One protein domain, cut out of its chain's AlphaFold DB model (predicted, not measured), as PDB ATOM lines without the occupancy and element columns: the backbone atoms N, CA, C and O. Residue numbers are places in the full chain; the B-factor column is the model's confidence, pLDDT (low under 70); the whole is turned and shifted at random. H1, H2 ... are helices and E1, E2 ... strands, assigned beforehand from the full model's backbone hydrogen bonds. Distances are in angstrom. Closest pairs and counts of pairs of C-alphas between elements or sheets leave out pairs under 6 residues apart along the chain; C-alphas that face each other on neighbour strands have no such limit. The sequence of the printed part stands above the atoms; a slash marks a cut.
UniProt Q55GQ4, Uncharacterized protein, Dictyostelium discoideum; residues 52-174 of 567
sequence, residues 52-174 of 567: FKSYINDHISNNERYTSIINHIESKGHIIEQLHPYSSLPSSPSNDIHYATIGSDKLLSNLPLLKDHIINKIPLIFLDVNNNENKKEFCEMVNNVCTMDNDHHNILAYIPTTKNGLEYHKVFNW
ATOM      1  N   PHE A  52     164.703 146.006 161.898       88.99
ATOM      2  CA  PHE A  52     166.073 146.499 161.898       88.99
ATOM      3  C   PHE A  52     166.544 146.683 163.332       88.99
ATOM      4  O   PHE A  52     165.951 147.431 164.103       88.99
ATOM      5  N   LYS A  53     167.642 146.026 163.682       90.11
ATOM      6  CA  LYS A  53     168.300 146.149 164.977       90.11
ATOM      7  C   LYS A  53     169.401 147.202 164.891       90.11
ATOM      8  O   LYS A  53     170.514 146.922 164.457       90.11
ATOM      9  N   SER A  54     169.066 148.430 165.270       89.68
ATOM     10  CA  SER A  54     169.956 149.587 165.266       89.68
ATOM     11  C   SER A  54     170.951 149.520 166.420       89.68
ATOM     12  O   SER A  54     170.565 149.489 167.587       89.68
ATOM     13  N   TYR A  55     172.245 149.481 166.107       88.99
ATOM     14  CA  TYR A  55     173.312 149.438 167.096       88.99
ATOM     15  C   TYR A  55     173.262 150.688 167.972       88.99
ATOM     16  O   TYR A  55     173.438 151.809 167.497       88.99
ATOM     17  N   ILE A  56     173.015 150.501 169.269       85.12
ATOM     18  CA  ILE A  56     172.645 151.601 170.168       85.12
ATOM     19  C   ILE A  56     173.699 152.714 170.227       85.12
ATOM     20  O   ILE A  56     173.362 153.891 170.329       85.12
ATOM     21  N   ASN A  57     174.978 152.350 170.111       81.78
ATOM     22  CA  ASN A  57     176.068 153.318 170.147       81.78
ATOM     23  C   ASN A  57     176.071 154.227 168.911       81.78
ATOM     24  O   ASN A  57     176.569 155.348 169.012       81.78
ATOM     25  N   ASP A  58     175.521 153.770 167.784       80.58
ATOM     26  CA  ASP A  58     175.377 154.544 166.546       80.58
ATOM     27  C   ASP A  58     174.048 155.297 166.495       80.58
ATOM     28  O   ASP A  58     174.016 156.452 166.076       80.58
ATOM     29  N   HIS A  59     172.975 154.694 167.013       72.72
ATOM     30  CA  HIS A  59     171.633 155.282 167.041       72.72
ATOM     31  C   HIS A  59     171.573 156.650 167.745       72.72
ATOM     32  O   HIS A  59     170.734 157.485 167.426       72.72
ATOM     33  N   ILE A  60     172.462 156.884 168.715       64.37
ATOM     34  CA  ILE A  60     172.489 158.105 169.540       64.37
ATOM     35  C   ILE A  60     173.365 159.208 168.914       64.37
ATOM     36  O   ILE A  60     173.287 160.368 169.322       64.37
ATOM     37  N   SER A  61     174.212 158.898 167.927       62.96
ATOM     38  CA  SER A  61     174.992 159.946 167.256       62.96
ATOM     39  C   SER A  61     174.081 160.769 166.347       62.96
ATOM     40  O   SER A  61     173.575 160.239 165.369       62.96
ATOM     41  N   ASN A  62     173.896 162.057 166.669       61.72
ATOM     42  CA  ASN A  62     173.163 163.066 165.887       61.72
ATOM     43  C   ASN A  62     173.749 163.256 164.471       61.72
ATOM     44  O   ASN A  62     174.366 164.279 164.176       61.72
ATOM     45  N   ASN A  63     173.583 162.275 163.594       72.73
ATOM     46  CA  ASN A  63     173.931 162.371 162.189       72.73
ATOM     47  C   ASN A  63     172.628 162.495 161.388       72.73
ATOM     48  O   ASN A  63     171.848 161.547 161.314       72.73
ATOM     49  N   GLU A  64     172.390 163.668 160.792       73.53
ATOM     50  CA  GLU A  64     171.176 163.939 160.011       73.53
ATOM     51  C   GLU A  64     170.971 162.943 158.864       73.53
ATOM     52  O   GLU A  64     169.825 162.592 158.568       73.53
ATOM     53  N   ARG A  65     172.051 162.450 158.239       72.70
ATOM     54  CA  ARG A  65     171.963 161.462 157.153       72.70
ATOM     55  C   ARG A  65     171.475 160.120 157.683       72.70
ATOM     56  O   ARG A  65     170.473 159.600 157.188       72.70
ATOM     57  N   TYR A  66     172.116 159.624 158.743       78.80
ATOM     58  CA  TYR A  66     171.696 158.428 159.472       78.80
ATOM     59  C   TYR A  66     170.215 158.510 159.855       78.80
ATOM     60  O   TYR A  66     169.424 157.636 159.501       78.80
ATOM     61  N   THR A  67     169.812 159.599 160.518       79.88
ATOM     62  CA  THR A  67     168.424 159.818 160.936       79.88
ATOM     63  C   THR A  67     167.472 159.863 159.742       79.88
ATOM     64  O   THR A  67     166.396 159.280 159.805       79.88
ATOM     65  N   SER A  68     167.858 160.488 158.629       79.06
ATOM     66  CA  SER A  68     167.023 160.555 157.422       79.06
ATOM     67  C   SER A  68     166.793 159.180 156.791       79.06
ATOM     68  O   SER A  68     165.660 158.858 156.428       79.06
ATOM     69  N   ILE A  69     167.836 158.349 156.694       80.10
ATOM     70  CA  ILE A  69     167.728 156.983 156.160       80.10
ATOM     71  C   ILE A  69     166.854 156.124 157.079       80.10
ATOM     72  O   ILE A  69     165.940 155.456 156.596       80.10
ATOM     73  N   ILE A  70     167.075 156.182 158.395       84.80
ATOM     74  CA  ILE A  70     166.265 155.458 159.385       84.80
ATOM     75  C   ILE A  70     164.795 155.886 159.318       84.80
ATOM     76  O   ILE A  70     163.918 155.033 159.184       84.80
ATOM     77  N   ASN A  71     164.519 157.193 159.306       84.51
ATOM     78  CA  ASN A  71     163.160 157.721 159.195       84.51
ATOM     79  C   ASN A  71     162.486 157.276 157.891       84.51
ATOM     80  O   ASN A  71     161.288 156.993 157.870       84.51
ATOM     81  N   HIS A  72     163.236 157.203 156.785       84.71
ATOM     82  CA  HIS A  72     162.698 156.702 155.521       84.71
ATOM     83  C   HIS A  72     162.360 155.210 155.603       84.71
ATOM     84  O   HIS A  72     161.272 154.823 155.176       84.71
ATOM     85  N   ILE A  73     163.230 154.390 156.201       84.93
ATOM     86  CA  ILE A  73     162.974 152.963 156.460       84.93
ATOM     87  C   ILE A  73     161.698 152.791 157.305       84.93
ATOM     88  O   ILE A  73     160.795 152.052 156.905       84.93
ATOM     89  N   GLU A  74     161.553 153.532 158.405       87.10
ATOM     90  CA  GLU A  74     160.339 153.524 159.237       87.10
ATOM     91  C   GLU A  74     159.095 153.971 158.461       87.10
ATOM     92  O   GLU A  74     158.039 153.342 158.546       87.10
ATOM     93  N   SER A  75     159.218 155.015 157.634       85.59
ATOM     94  CA  SER A  75     158.111 155.525 156.811       85.59
ATOM     95  C   SER A  75     157.597 154.502 155.789       85.59
ATOM     96  O   SER A  75     156.451 154.592 155.343       85.59
ATOM     97  N   LYS A  76     158.424 153.510 155.430       82.48
ATOM     98  CA  LYS A  76     158.054 152.372 154.577       82.48
ATOM     99  C   LYS A  76     157.392 151.226 155.345       82.48
ATOM    100  O   LYS A  76     157.003 150.238 154.730       82.48
ATOM    101  N   GLY A  77     157.180 151.385 156.652       84.02
ATOM    102  CA  GLY A  77     156.490 150.421 157.506       84.02
ATOM    103  C   GLY A  77     157.408 149.370 158.129       84.02
ATOM    104  O   GLY A  77     156.908 148.362 158.625       84.02
ATOM    105  N   HIS A  78     158.724 149.586 158.101       84.87
ATOM    106  CA  HIS A  78     159.692 148.737 158.792       84.87
ATOM    107  C   HIS A  78     159.824 149.119 160.269       84.87
ATOM    108  O   HIS A  78     159.521 150.245 160.660       84.87
ATOM    109  N   ILE A  79     160.266 148.168 161.092       85.71
ATOM    110  CA  ILE A  79     160.389 148.344 162.545       85.71
ATOM    111  C   ILE A  79     161.859 148.585 162.882       85.71
ATOM    112  O   ILE A  79     162.705 147.823 162.421       85.71
ATOM    113  N   ILE A  80     162.165 149.590 163.703       86.53
ATOM    114  CA  ILE A  80     163.512 149.828 164.238       86.53
ATOM    115  C   ILE A  80     163.523 149.493 165.734       86.53
ATOM    116  O   ILE A  80     162.752 150.045 166.517       86.53
ATOM    117  N   GLU A  81     164.417 148.599 166.143       88.46
ATOM    118  CA  GLU A  81     164.673 148.226 167.536       88.46
ATOM    119  C   GLU A  81     166.130 148.525 167.895       88.46
ATOM    120  O   GLU A  81     167.011 148.435 167.044       88.46
ATOM    121  N   GLN A  82     166.427 148.848 169.154       85.27
ATOM    122  CA  GLN A  82     167.809 149.085 169.583       85.27
ATOM    123  C   GLN A  82     168.520 147.771 169.946       85.27
ATOM    124  O   GLN A  82     168.014 146.965 170.727       85.27
ATOM    125  N   LEU A  83     169.728 147.579 169.417       82.53
ATOM    126  CA  LEU A  83     170.633 146.473 169.723       82.53
ATOM    127  C   LEU A  83     171.695 146.923 170.724       82.53
ATOM    128  O   LEU A  83     172.510 147.802 170.431       82.53
ATOM    129  N   HIS A  84     171.723 146.285 171.892       79.79
ATOM    130  CA  HIS A  84     172.769 146.527 172.880       79.79
ATOM    131  C   HIS A  84     174.053 145.750 172.536       79.79
ATOM    132  O   HIS A  84     173.984 144.588 172.152       79.79
ATOM    133  N   PRO A  85     175.251 146.318 172.757       70.63
ATOM    134  CA  PRO A  85     176.522 145.668 172.415       70.63
ATOM    135  C   PRO A  85     176.788 144.356 173.170       70.63
ATOM    136  O   PRO A  85     177.640 143.578 172.757       70.63
ATOM    137  N   TYR A  86     176.063 144.104 174.264       69.72
ATOM    138  CA  TYR A  86     176.192 142.901 175.090       69.72
ATOM    139  C   TYR A  86     175.013 141.937 174.952       69.72
ATOM    140  O   TYR A  86     174.953 140.946 175.678       69.72
ATOM    141  N   SER A  87     174.043 142.221 174.076       65.13
ATOM    142  CA  SER A  87     172.978 141.256 173.834       65.13
ATOM    143  C   SER A  87     173.575 140.070 173.087       65.13
ATOM    144  O   SER A  87     173.969 140.201 171.930       65.13
ATOM    145  N   SER A  88     173.655 138.924 173.764       57.46
ATOM    146  CA  SER A  88     174.025 137.660 173.139       57.46
ATOM    147  C   SER A  88     173.099 137.400 171.956       57.46
ATOM    148  O   SER A  88     171.872 137.426 172.114       57.46
ATOM    149  N   LEU A  89     173.687 137.137 170.789       63.32
ATOM    150  CA  LEU A  89     172.957 136.588 169.653       63.32
ATOM    151  C   LEU A  89     172.207 135.327 170.112       63.32
ATOM    152  O   LEU A  89     172.747 134.574 170.930       63.32
ATOM    153  N   PRO A  90     170.968 135.091 169.643       53.73
ATOM    154  CA  PRO A  90     170.262 133.860 169.964       53.73
ATOM    155  C   PRO A  90     171.168 132.677 169.624       53.73
ATOM    156  O   PRO A  90     171.660 132.576 168.505       53.73
ATOM    157  N   SER A  91     171.401 131.787 170.588       47.63
ATOM    158  CA  SER A  91     172.351 130.668 170.488       47.63
ATOM    159  C   SER A  91     171.946 129.580 169.481       47.63
ATOM    160  O   SER A  91     172.505 128.488 169.472       47.63
ATOM    161  N   SER A  92     170.952 129.851 168.642       42.62
ATOM    162  CA  SER A  92     170.560 129.008 167.528       42.62
ATOM    163  C   SER A  92     169.986 129.911 166.437       42.62
ATOM    164  O   SER A  92     169.050 130.664 166.736       42.62
ATOM    165  N   PRO A  93     170.496 129.860 165.194       45.31
ATOM    166  CA  PRO A  93     169.788 130.418 164.060       45.31
ATOM    167  C   PRO A  93     168.550 129.544 163.846       45.31
ATOM    168  O   PRO A  93     168.552 128.590 163.075       45.31
ATOM    169  N   SER A  94     167.473 129.821 164.581       41.35
ATOM    170  CA  SER A  94     166.152 129.431 164.106       41.35
ATOM    171  C   SER A  94     166.000 130.063 162.726       41.35
ATOM    172  O   SER A  94     166.325 131.243 162.577       41.35
ATOM    173  N   ASN A  95     165.494 129.323 161.742       45.23
ATOM    174  CA  ASN A  95     165.254 129.765 160.355       45.23
ATOM    175  C   ASN A  95     164.314 131.000 160.197       45.23
ATOM    176  O   ASN A  95     163.863 131.300 159.090       45.23
ATOM    177  N   ASP A  96     164.044 131.707 161.298       45.99
ATOM    178  CA  ASP A  96     163.107 132.811 161.499       45.99
ATOM    179  C   ASP A  96     163.785 134.099 162.003       45.99
ATOM    180  O   ASP A  96     163.100 135.037 162.418       45.99
ATOM    181  N   ILE A  97     165.122 134.185 162.005       50.99
ATOM    182  CA  ILE A  97     165.798 135.448 162.326       50.99
ATOM    183  C   ILE A  97     165.619 136.428 161.150       50.99
ATOM    184  O   ILE A  97     166.471 136.567 160.282       50.99
ATOM    185  N   HIS A  98     164.468 137.104 161.125       69.39
ATOM    186  CA  HIS A  98     164.074 138.110 160.133       69.39
ATOM    187  C   HIS A  98     164.452 139.527 160.579       69.39
ATOM    188  O   HIS A  98     163.610 140.429 160.595       69.39
ATOM    189  N   TYR A  99     165.709 139.729 160.974       84.68
ATOM    190  CA  TYR A  99     166.199 141.079 161.229       84.68
ATOM    191  C   TYR A  99     167.500 141.381 160.500       84.68
ATOM    192  O   TYR A  99     168.327 140.500 160.289       84.68
ATOM    193  N   ALA A 100     167.669 142.650 160.143       88.41
ATOM    194  CA  ALA A 100     168.933 143.211 159.692       88.41
ATOM    195  C   ALA A 100     169.538 144.035 160.829       88.41
ATOM    196  O   ALA A 100     168.827 144.782 161.500       88.41
ATOM    197  N   THR A 101     170.838 143.922 161.065       91.38
ATOM    198  CA  THR A 101     171.534 144.802 162.008       91.38
ATOM    199  C   THR A 101     171.986 146.053 161.265       91.38
ATOM    200  O   THR A 101     172.575 145.949 160.192       91.38
ATOM    201  N   ILE A 102     171.710 147.233 161.823       91.78
ATOM    202  CA  ILE A 102     172.060 148.521 161.218       91.78
ATOM    203  C   ILE A 102     172.920 149.364 162.162       91.78
ATOM    204  O   ILE A 102     172.627 149.468 163.349       91.78
ATOM    205  N   GLY A 103     173.986 149.976 161.662       91.34
ATOM    206  CA  GLY A 103     174.917 150.792 162.446       91.34
ATOM    207  C   GLY A 103     175.711 151.739 161.554       91.34
ATOM    208  O   GLY A 103     175.292 152.014 160.437       91.34
ATOM    209  N   SER A 104     176.835 152.247 162.041       89.30
ATOM    210  CA  SER A 104     177.804 153.063 161.298       89.30
ATOM    211  C   SER A 104     179.227 152.593 161.626       89.30
ATOM    212  O   SER A 104     179.443 151.402 161.878       89.30
ATOM    213  N   ASP A 105     180.210 153.497 161.647       86.90
ATOM    214  CA  ASP A 105     181.605 153.177 161.958       86.90
ATOM    215  C   ASP A 105     181.784 152.482 163.324       86.90
ATOM    216  O   ASP A 105     182.703 151.673 163.467       86.90
ATOM    217  N   LYS A 106     180.932 152.727 164.340       88.75
ATOM    218  CA  LYS A 106     181.111 152.050 165.642       88.75
ATOM    219  C   LYS A 106     180.689 150.589 165.582       88.75
ATOM    220  O   LYS A 106     181.374 149.760 166.181       88.75
ATOM    221  N   LEU A 107     179.607 150.246 164.878       90.91
ATOM    222  CA  LEU A 107     179.295 148.845 164.590       90.91
ATOM    223  C   LEU A 107     180.411 148.207 163.755       90.91
ATOM    224  O   LEU A 107     180.857 147.111 164.088       90.91
ATOM    225  N   LEU A 108     180.897 148.911 162.725       90.36
ATOM    226  CA  LEU A 108     181.966 148.420 161.852       90.36
ATOM    227  C   LEU A 108     183.270 148.139 162.625       90.36
ATOM    228  O   LEU A 108     183.976 147.181 162.334       90.36
ATOM    229  N   SER A 109     183.560 148.925 163.664       90.53
ATOM    230  CA  SER A 109     184.719 148.716 164.544       90.53
ATOM    231  C   SER A 109     184.589 147.521 165.505       90.53
ATOM    232  O   SER A 109     185.568 147.118 166.132       90.53
ATOM    233  N   ASN A 110     183.396 146.930 165.653       91.43
ATOM    234  CA  ASN A 110     183.156 145.801 166.554       91.43
ATOM    235  C   ASN A 110     183.325 144.452 165.834       91.43
ATOM    236  O   ASN A 110     182.374 143.691 165.650       91.43
ATOM    237  N   LEU A 111     184.563 144.145 165.443       89.00
ATOM    238  CA  LEU A 111     184.919 142.959 164.652       89.00
ATOM    239  C   LEU A 111     184.405 141.620 165.218       89.00
ATOM    240  O   LEU A 111     183.952 140.797 164.422       89.00
ATOM    241  N   PRO A 112     184.434 141.350 166.544       89.49
ATOM    242  CA  PRO A 112     183.863 140.116 167.084       89.49
ATOM    243  C   PRO A 112     182.365 139.988 166.787       89.49
ATOM    244  O   PRO A 112     181.917 138.938 166.336       89.49
ATOM    245  N   LEU A 113     181.607 141.076 166.965       88.99
ATOM    246  CA  LEU A 113     180.177 141.092 166.679       88.99
ATOM    247  C   LEU A 113     179.908 140.893 165.183       88.99
ATOM    248  O   LEU A 113     178.989 140.153 164.832       88.99
ATOM    249  N   LEU A 114     180.711 141.512 164.309       91.02
ATOM    250  CA  LEU A 114     180.602 141.331 162.858       91.02
ATOM    251  C   LEU A 114     180.852 139.885 162.440       91.02
ATOM    252  O   LEU A 114     180.057 139.329 161.687       91.02
ATOM    253  N   LYS A 115     181.915 139.260 162.961       90.49
ATOM    254  CA  LYS A 115     182.224 137.847 162.699       90.49
ATOM    255  C   LYS A 115     181.062 136.951 163.100       90.49
ATOM    256  O   LYS A 115     180.639 136.122 162.299       90.49
ATOM    257  N   ASP A 116     180.501 137.166 164.288       88.86
ATOM    258  CA  ASP A 116     179.338 136.408 164.736       88.86
ATOM    259  C   ASP A 116     178.125 136.632 163.818       88.86
ATOM    260  O   ASP A 116     177.428 135.673 163.486       88.86
ATOM    261  N   HIS A 117     177.867 137.860 163.358       89.89
ATOM    262  CA  HIS A 117     176.763 138.139 162.430       89.89
ATOM    263  C   HIS A 117     176.961 137.464 161.069       89.89
ATOM    264  O   HIS A 117     176.020 136.865 160.554       89.89
ATOM    265  N   ILE A 118     178.173 137.511 160.512       89.00
ATOM    266  CA  ILE A 118     178.507 136.879 159.228       89.00
ATOM    267  C   ILE A 118     178.364 135.354 159.332       89.00
ATOM    268  O   ILE A 118     177.707 134.745 158.489       89.00
ATOM    269  N   ILE A 119     178.899 134.734 160.393       87.26
ATOM    270  CA  ILE A 119     178.775 133.285 160.638       87.26
ATOM    271  C   ILE A 119     177.305 132.871 160.760       87.26
ATOM    272  O   ILE A 119     176.891 131.862 160.191       87.26
ATOM    273  N   ASN A 120     176.503 133.667 161.471       85.10
ATOM    274  CA  ASN A 120     175.073 133.418 161.650       85.10
ATOM    275  C   ASN A 120     174.213 133.905 160.472       85.10
ATOM    276  O   ASN A 120     172.988 133.847 160.566       85.10
ATOM    277  N   LYS A 121     174.828 134.367 159.372       86.39
ATOM    278  CA  LYS A 121     174.143 134.847 158.163       86.39
ATOM    279  C   LYS A 121     173.090 135.916 158.465       86.39
ATOM    280  O   LYS A 121     171.978 135.880 157.945       86.39
ATOM    281  N   ILE A 122     173.452 136.889 159.291       87.22
ATOM    282  CA  ILE A 122     172.601 138.036 159.599       87.22
ATOM    283  C   ILE A 122     172.961 139.186 158.650       87.22
ATOM    284  O   ILE A 122     174.142 139.533 158.554       87.22
ATOM    285  N   PRO A 123     171.980 139.804 157.964       91.18
ATOM    286  CA  PRO A 123     172.226 141.001 157.174       91.18
ATOM    287  C   PRO A 123     172.802 142.141 158.024       91.18
ATOM    288  O   PRO A 123     172.305 142.432 159.114       91.18
ATOM    289  N   LEU A 124     173.830 142.802 157.503       93.19
ATOM    290  CA  LEU A 124     174.528 143.924 158.128       93.19
ATOM    291  C   LEU A 124     174.394 145.155 157.234       93.19
ATOM    292  O   LEU A 124     174.614 145.065 156.030       93.19
ATOM    293  N   ILE A 125     174.052 146.301 157.813       92.77
ATOM    294  CA  ILE A 125     173.932 147.580 157.112       92.77
ATOM    295  C   ILE A 125     174.714 148.621 157.898       92.77
ATOM    296  O   ILE A 125     174.453 148.868 159.073       92.77
ATOM    297  N   PHE A 126     175.660 149.258 157.239       92.19
ATOM    298  CA  PHE A 126     176.454 150.343 157.775       92.19
ATOM    299  C   PHE A 126     176.079 151.622 157.040       92.19
ATOM    300  O   PHE A 126     176.042 151.653 155.813       92.19
ATOM    301  N   LEU A 127     175.772 152.663 157.798       88.13
ATOM    302  CA  LEU A 127     175.430 153.987 157.309       88.13
ATOM    303  C   LEU A 127     176.596 154.936 157.582       88.13
ATOM    304  O   LEU A 127     177.183 154.875 158.661       88.13
ATOM    305  N   ASP A 128     176.896 155.818 156.633       82.60
ATOM    306  CA  ASP A 128     177.923 156.865 156.738       82.60
ATOM    307  C   ASP A 128     179.291 156.349 157.226       82.60
ATOM    308  O   ASP A 128     179.871 156.868 158.180       82.60
ATOM    309  N   VAL A 129     179.818 155.322 156.561       84.25
ATOM    310  CA  VAL A 129     181.128 154.730 156.858       84.25
ATOM    311  C   VAL A 129     182.234 155.556 156.213       84.25
ATOM    312  O   VAL A 129     182.236 155.778 155.000       84.25
ATOM    313  N   ASN A 130     183.209 155.997 157.005       80.43
ATOM    314  CA  ASN A 130     184.403 156.684 156.496       80.43
ATOM    315  C   ASN A 130     185.722 155.999 156.880       80.43
ATOM    316  O   ASN A 130     186.769 156.334 156.323       80.43
ATOM    317  N   ASN A 131     185.696 155.050 157.819       82.15
ATOM    318  CA  ASN A 131     186.917 154.463 158.350       82.15
ATOM    319  C   ASN A 131     187.421 153.315 157.461       82.15
ATOM    320  O   ASN A 131     186.889 152.204 157.486       82.15
ATOM    321  N   ASN A 132     188.496 153.573 156.713       81.94
ATOM    322  CA  ASN A 132     189.053 152.610 155.759       81.94
ATOM    323  C   ASN A 132     189.705 151.380 156.406       81.94
ATOM    324  O   ASN A 132     189.723 150.325 155.779       81.94
ATOM    325  N   GLU A 133     190.205 151.473 157.641       85.23
ATOM    326  CA  GLU A 133     190.856 150.340 158.317       85.23
ATOM    327  C   GLU A 133     189.827 149.270 158.704       85.23
ATOM    328  O   GLU A 133     189.937 148.121 158.284       85.23
ATOM    329  N   ASN A 134     188.751 149.663 159.395       86.53
ATOM    330  CA  ASN A 134     187.681 148.725 159.754       86.53
ATOM    331  C   ASN A 134     186.921 148.222 158.516       86.53
ATOM    332  O   ASN A 134     186.511 147.062 158.466       86.53
ATOM    333  N   LYS A 135     186.753 149.080 157.497       87.71
ATOM    334  CA  LYS A 135     186.160 148.687 156.211       87.71
ATOM    335  C   LYS A 135     186.988 147.605 155.526       87.71
ATOM    336  O   LYS A 135     186.409 146.641 155.039       87.71
ATOM    337  N   LYS A 136     188.320 147.730 155.532       87.24
ATOM    338  CA  LYS A 136     189.227 146.728 154.966       87.24
ATOM    339  C   LYS A 136     189.029 145.365 155.612       87.24
ATOM    340  O   LYS A 136     188.811 144.389 154.903       87.24
ATOM    341  N   GLU A 137     189.053 145.308 156.940       88.60
ATOM    342  CA  GLU A 137     188.859 144.042 157.648       88.60
ATOM    343  C   GLU A 137     187.485 143.429 157.361       88.60
ATOM    344  O   GLU A 137     187.378 142.227 157.124       88.60
ATOM    345  N   PHE A 138     186.428 144.245 157.335       91.20
ATOM    346  CA  PHE A 138     185.103 143.778 156.942       91.20
ATOM    347  C   PHE A 138     185.089 143.234 155.505       91.20
ATOM    348  O   PHE A 138     184.543 142.154 155.278       91.20
ATOM    349  N   CYS A 139     185.714 143.931 154.554       88.17
ATOM    350  CA  CYS A 139     185.801 143.483 153.167       88.17
ATOM    351  C   CYS A 139     186.522 142.147 153.037       88.17
ATOM    352  O   CYS A 139     186.002 141.245 152.381       88.17
ATOM    353  N   GLU A 140     187.638 141.965 153.737       86.73
ATOM    354  CA  GLU A 140     188.346 140.686 153.788       86.73
ATOM    355  C   GLU A 140     187.447 139.560 154.335       86.73
ATOM    356  O   GLU A 140     187.439 138.457 153.784       86.73
ATOM    357  N   MET A 141     186.613 139.835 155.352       88.82
ATOM    358  CA  MET A 141     185.656 138.851 155.889       88.82
ATOM    359  C   MET A 141     184.565 138.441 154.890       88.82
ATOM    360  O   MET A 141     184.026 137.339 155.005       88.82
ATOM    361  N   VAL A 142     184.240 139.290 153.911       88.02
ATOM    362  CA  VAL A 142     183.243 139.008 152.863       88.02
ATOM    363  C   VAL A 142     183.892 138.720 151.504       88.02
ATOM    364  O   VAL A 142     183.310 138.985 150.458       88.02
ATOM    365  N   ASN A 143     185.090 138.121 151.501       83.98
ATOM    366  CA  ASN A 143     185.847 137.722 150.298       83.98
ATOM    367  C   ASN A 143     186.176 138.885 149.345       83.98
ATOM    368  O   ASN A 143     186.232 138.720 148.126       83.98
ATOM    369  N   ASN A 144     186.397 140.062 149.921       81.59
ATOM    370  CA  ASN A 144     186.748 141.312 149.258       81.59
ATOM    371  C   ASN A 144     185.680 141.915 148.337       81.59
ATOM    372  O   ASN A 144     185.961 142.932 147.738       81.59
ATOM    373  N   VAL A 145     184.440 141.410 148.301       82.00
ATOM    374  CA  VAL A 145     183.370 141.820 147.353       82.00
ATOM    375  C   VAL A 145     182.883 143.294 147.501       82.00
ATOM    376  O   VAL A 145     181.973 143.726 146.786       82.00
ATOM    377  N   CYS A 146     183.465 144.102 148.398       83.19
ATOM    378  CA  CYS A 146     183.181 145.542 148.539       83.19
ATOM    379  C   CYS A 146     184.212 146.459 147.872       83.19
ATOM    380  O   CYS A 146     185.342 146.074 147.574       83.19
ATOM    381  N   THR A 147     183.806 147.715 147.676       79.13
ATOM    382  CA  THR A 147     184.685 148.785 147.202       79.13
ATOM    383  C   THR A 147     185.683 149.172 148.297       79.13
ATOM    384  O   THR A 147     185.311 149.526 149.421       79.13
ATOM    385  N   MET A 148     186.971 149.120 147.960       73.95
ATOM    386  CA  MET A 148     188.073 149.356 148.899       73.95
ATOM    387  C   MET A 148     188.612 150.786 148.886       73.95
ATOM    388  O   MET A 148     189.298 151.172 149.836       73.95
ATOM    389  N   ASP A 149     188.287 151.578 147.861       68.17
ATOM    390  CA  ASP A 149     188.774 152.952 147.727       68.17
ATOM    391  C   ASP A 149     188.433 153.805 148.944       68.17
ATOM    392  O   ASP A 149     187.459 153.534 149.648       68.17
ATOM    393  N   ASN A 150     189.237 154.843 149.206       65.43
ATOM    394  CA  ASN A 150     189.116 155.763 150.350       65.43
ATOM    395  C   ASN A 150     187.814 156.598 150.353       65.43
ATOM    396  O   ASN A 150     187.748 157.663 150.970       65.43
ATOM    397  N   ASP A 151     186.786 156.124 149.666       67.64
ATOM    398  CA  ASP A 151     185.519 156.780 149.495       67.64
ATOM    399  C   ASP A 151     184.616 156.578 150.709       67.64
ATOM    400  O   ASP A 151     184.495 155.489 151.294       67.64
ATOM    401  N   HIS A 152     183.943 157.666 151.063       75.57
ATOM    402  CA  HIS A 152     182.924 157.673 152.091       75.57
ATOM    403  C   HIS A 152     181.693 156.919 151.588       75.57
ATOM    404  O   HIS A 152     181.100 157.293 150.580       75.57
ATOM    405  N   HIS A 153     181.294 155.861 152.285       80.79
ATOM    406  CA  HIS A 153     180.094 155.106 151.947       80.79
ATOM    407  C   HIS A 153     178.903 155.683 152.709       80.79
ATOM    408  O   HIS A 153     178.868 155.629 153.935       80.79
ATOM    409  N   ASN A 154     177.897 156.177 151.989       80.69
ATOM    410  CA  ASN A 154     176.609 156.534 152.584       80.69
ATOM    411  C   ASN A 154     175.897 155.276 153.104       80.69
ATOM    412  O   ASN A 154     175.336 155.285 154.198       80.69
ATOM    413  N   ILE A 155     175.939 154.184 152.331       86.32
ATOM    414  CA  ILE A 155     175.476 152.859 152.756       86.32
ATOM    415  C   ILE A 155     176.479 151.805 152.292       86.32
ATOM    416  O   ILE A 155     176.808 151.729 151.113       86.32
ATOM    417  N   LEU A 156     176.899 150.941 153.205       90.28
ATOM    418  CA  LEU A 156     177.566 149.677 152.912       90.28
ATOM    419  C   LEU A 156     176.728 148.560 153.529       90.28
ATOM    420  O   LEU A 156     176.480 148.587 154.728       90.28
ATOM    421  N   ALA A 157     176.270 147.581 152.756       91.75
ATOM    422  CA  ALA A 157     175.489 146.474 153.302       91.75
ATOM    423  C   ALA A 157     175.991 145.111 152.833       91.75
ATOM    424  O   ALA A 157     176.391 144.949 151.685       91.75
ATOM    425  N   TYR A 158     175.903 144.127 153.723       92.80
ATOM    426  CA  TYR A 158     176.090 142.707 153.458       92.80
ATOM    427  C   TYR A 158     174.770 141.981 153.686       92.80
ATOM    428  O   TYR A 158     174.165 142.082 154.753       92.80
ATOM    429  N   ILE A 159     174.320 141.253 152.670       90.34
ATOM    430  CA  ILE A 159     173.026 140.576 152.657       90.34
ATOM    431  C   ILE A 159     173.271 139.104 152.304       90.34
ATOM    432  O   ILE A 159     173.382 138.765 151.121       90.34
ATOM    433  N   PRO A 160     173.398 138.219 153.304       87.89
ATOM    434  CA  PRO A 160     173.503 136.787 153.072       87.89
ATOM    435  C   PRO A 160     172.170 136.245 152.556       87.89
ATOM    436  O   PRO A 160     171.098 136.703 152.949       87.89
ATOM    437  N   THR A 161     172.231 135.270 151.657       83.43
ATOM    438  CA  THR A 161     171.044 134.734 150.991       83.43
ATOM    439  C   THR A 161     171.277 133.297 150.532       83.43
ATOM    440  O   THR A 161     172.397 132.780 150.503       83.43
ATOM    441  N   THR A 162     170.193 132.612 150.194       78.16
ATOM    442  CA  THR A 162     170.232 131.245 149.684       78.16
ATOM    443  C   THR A 162     169.181 131.104 148.597       78.16
ATOM    444  O   THR A 162     168.036 131.494 148.800       78.16
ATOM    445  N   LYS A 163     169.562 130.559 147.440       73.49
ATOM    446  CA  LYS A 163     168.638 130.261 146.337       73.49
ATOM    447  C   LYS A 163     168.983 128.900 145.761       73.49
ATOM    448  O   LYS A 163     170.147 128.646 145.476       73.49
ATOM    449  N   ASN A 164     167.994 128.022 145.593       70.54
ATOM    450  CA  ASN A 164     168.198 126.674 145.044       70.54
ATOM    451  C   ASN A 164     169.321 125.876 145.748       70.54
ATOM    452  O   ASN A 164     170.077 125.158 145.103       70.54
ATOM    453  N   GLY A 165     169.473 126.041 147.067       74.55
ATOM    454  CA  GLY A 165     170.539 125.402 147.852       74.55
ATOM    455  C   GLY A 165     171.932 126.031 147.708       74.55
ATOM    456  O   GLY A 165     172.829 125.664 148.461       74.55
ATOM    457  N   LEU A 166     172.120 126.998 146.804       77.18
ATOM    458  CA  LEU A 166     173.345 127.785 146.710       77.18
ATOM    459  C   LEU A 166     173.331 128.891 147.763       77.18
ATOM    460  O   LEU A 166     172.474 129.779 147.739       77.18
ATOM    461  N   GLU A 167     174.313 128.858 148.653       83.39
ATOM    462  CA  GLU A 167     174.552 129.911 149.631       83.39
ATOM    463  C   GLU A 167     175.496 130.965 149.059       83.39
ATOM    464  O   GLU A 167     176.574 130.651 148.553       83.39
ATOM    465  N   TYR A 168     175.094 132.227 149.154       84.71
ATOM    466  CA  TYR A 168     175.886 133.352 148.679       84.71
ATOM    467  C   TYR A 168     175.549 134.614 149.468       84.71
ATOM    468  O   TYR A 168     174.724 134.607 150.382       84.71
ATOM    469  N   HIS A 169     176.205 135.717 149.131       87.73
ATOM    470  CA  HIS A 169     175.889 137.012 149.707       87.73
ATOM    471  C   HIS A 169     175.892 138.100 148.640       87.73
ATOM    472  O   HIS A 169     176.522 137.967 147.587       87.73
ATOM    473  N   LYS A 170     175.165 139.171 148.944       89.98
ATOM    474  CA  LYS A 170     175.136 140.409 148.178       89.98
ATOM    475  C   LYS A 170     175.853 141.485 148.978       89.98
ATOM    476  O   LYS A 170     175.620 141.600 150.181       89.98
ATOM    477  N   VAL A 171     176.679 142.277 148.317       91.73
ATOM    478  CA  VAL A 171     177.244 143.502 148.877       91.73
ATOM    479  C   VAL A 171     176.603 144.690 148.177       91.73
ATOM    480  O   VAL A 171     176.480 144.701 146.955       91.73
ATOM    481  N   PHE A 172     176.156 145.679 148.940       90.43
ATOM    482  CA  PHE A 172     175.596 146.920 148.419       90.43
ATOM    483  C   PHE A 172     176.480 148.082 148.853       90.43
ATOM    484  O   PHE A 172     176.601 148.347 150.047       90.43
ATOM    485  N   ASN A 173     177.083 148.766 147.888       89.75
ATOM    486  CA  ASN A 173     177.959 149.910 148.083       89.75
ATOM    487  C   ASN A 173     177.258 151.135 147.499       89.75
ATOM    488  O   ASN A 173     177.110 151.262 146.283       89.75
ATOM    489  N   TRP A 174     176.829 152.044 148.363       86.70
ATOM    490  CA  TRP A 174     176.430 153.380 147.966       86.70
ATOM    491  C   TRP A 174     177.435 154.386 148.493       86.70
ATOM    492  O   TRP A 174     177.578 154.588 149.701       86.70
TER     493      TRP A 174
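This is residues 52 to 174 of the 567 residues of an uncharacterized protein of Dictyostelium discoideum (UniProt Q55GQ4). A strongly twisted six-strand sheet runs through the middle, with H2 packed on one side of it and H3 and H4 on the other, where H5 lies farther out beside H3. Four short parallel strands, E2, E1, E3 and E4, make one part of the sheet, and the long hairpin of E5 and E6 continues it to the other edge. The printed part has 123 residues with five named helices and six named strands, in the chain order E1 H1 H2 E2 E3 H3 H4 E4 H5 E5 E6, and its class is mixed, helices and strands. The sheet is mixed, in the order E2 E1 E3 E4 E5 E6. The whole is compact and rounded, with a radius of gyration of the C-alphas of 14.0 A and spans of 40 by 32 by 28 A.

In the sheet, E3, residues 99 to 103, is parallel to E1, residues 52 to 55, at 32 degrees, with N 53 and O 100 2.8 A apart, within hydrogen-bond range. E1 is also parallel to the edge strand E2, residues 79 to 83, at 31 degrees, with N 54 and O 81 at 2.7 A. E4, residues 124 to 129, is parallel to E3 at 20 degrees, with N 125 and O 101 at 2.8 A. E5, residues 153 to 163, is antiparallel to E4 at 166 degrees, with N 126 and O 156 at 2.7 A. The other edge strand, E6, residues 166 to 174, forms a hairpin with E5, antiparallel at 166 degrees, with N 159 and O 170 at 2.8 A. From edge to edge the strands' lines turn by 93 degrees. H2, residues 64 to 75, is on one face of the sheet, an arrangement of two layers, a sheet with a helix on one face, at a height over the sheet of 5.9 A, and only just lies over none of the strands, with 2 of its C-alphas falling on E5; its closest C-alphas to E4 are those of Tyr 66 and Leu 127, 6.2 A apart. H3, residues 105 to 108, and H4, residues 111 to 119, are on the same face as each other. H4 lies over E4 at a height of 10.2 A and runs along the strands, at 19 degrees to E4 on the local plane. H5, residues 132 to 141, only grazes the sheet with its residues 135 to 139. H5 touches H3, the closest C-alphas being those of Asn 134 and Leu 108, 6.1 A apart. H4 and H5 only just touch, with 3 pairs of C-alphas within 8 A, the closest those of Lys 115 and Met 141 at 7.7 A; they run the same way at a shallow tilt of 29 degrees. H1, residues 56 to 59, is on the sheet and touches H3, with the C-alphas of Asp 58 and Lys 106 closest at 6.3 A. H2 and H3 are apart. E1, H1 H2, E2 and E3, H3 H4, E4 are strand-helix-strand units, parallel neighbour strands with helices between, each with a right-handed crossover. In H2, H4 and H5 every O i to N i+4 pair is within hydrogen-bond range; H1 and H3 are too short for such a pair.

E1 begins at C-alpha 52, (166.073, 146.499, 161.898), and H1 follows it directly. H2 is 15.9 A from first to last C-alpha, H4 12.1 A and H5 14.2 A. E2 measures 12.6 A, E3 13.1 A and E4 12.7 A. E5 is 27.9 A long, from C-alpha 153 at (180.094, 155.106, 151.947). E6, 25.8 A long, ends at C-alpha 174, (176.430, 153.380, 147.966).

The two C-alphas farthest apart are those of Asn 62 and Asn 164, 42.2 A. The printed part has no cut. The links E2 to E3, with 15 residues, and H5 to E5, with 11 residues, are long. The mean pLDDT of the printed part is 80.9; residues 60 to 62, 86 to 98 and 149 to 151 are under 70.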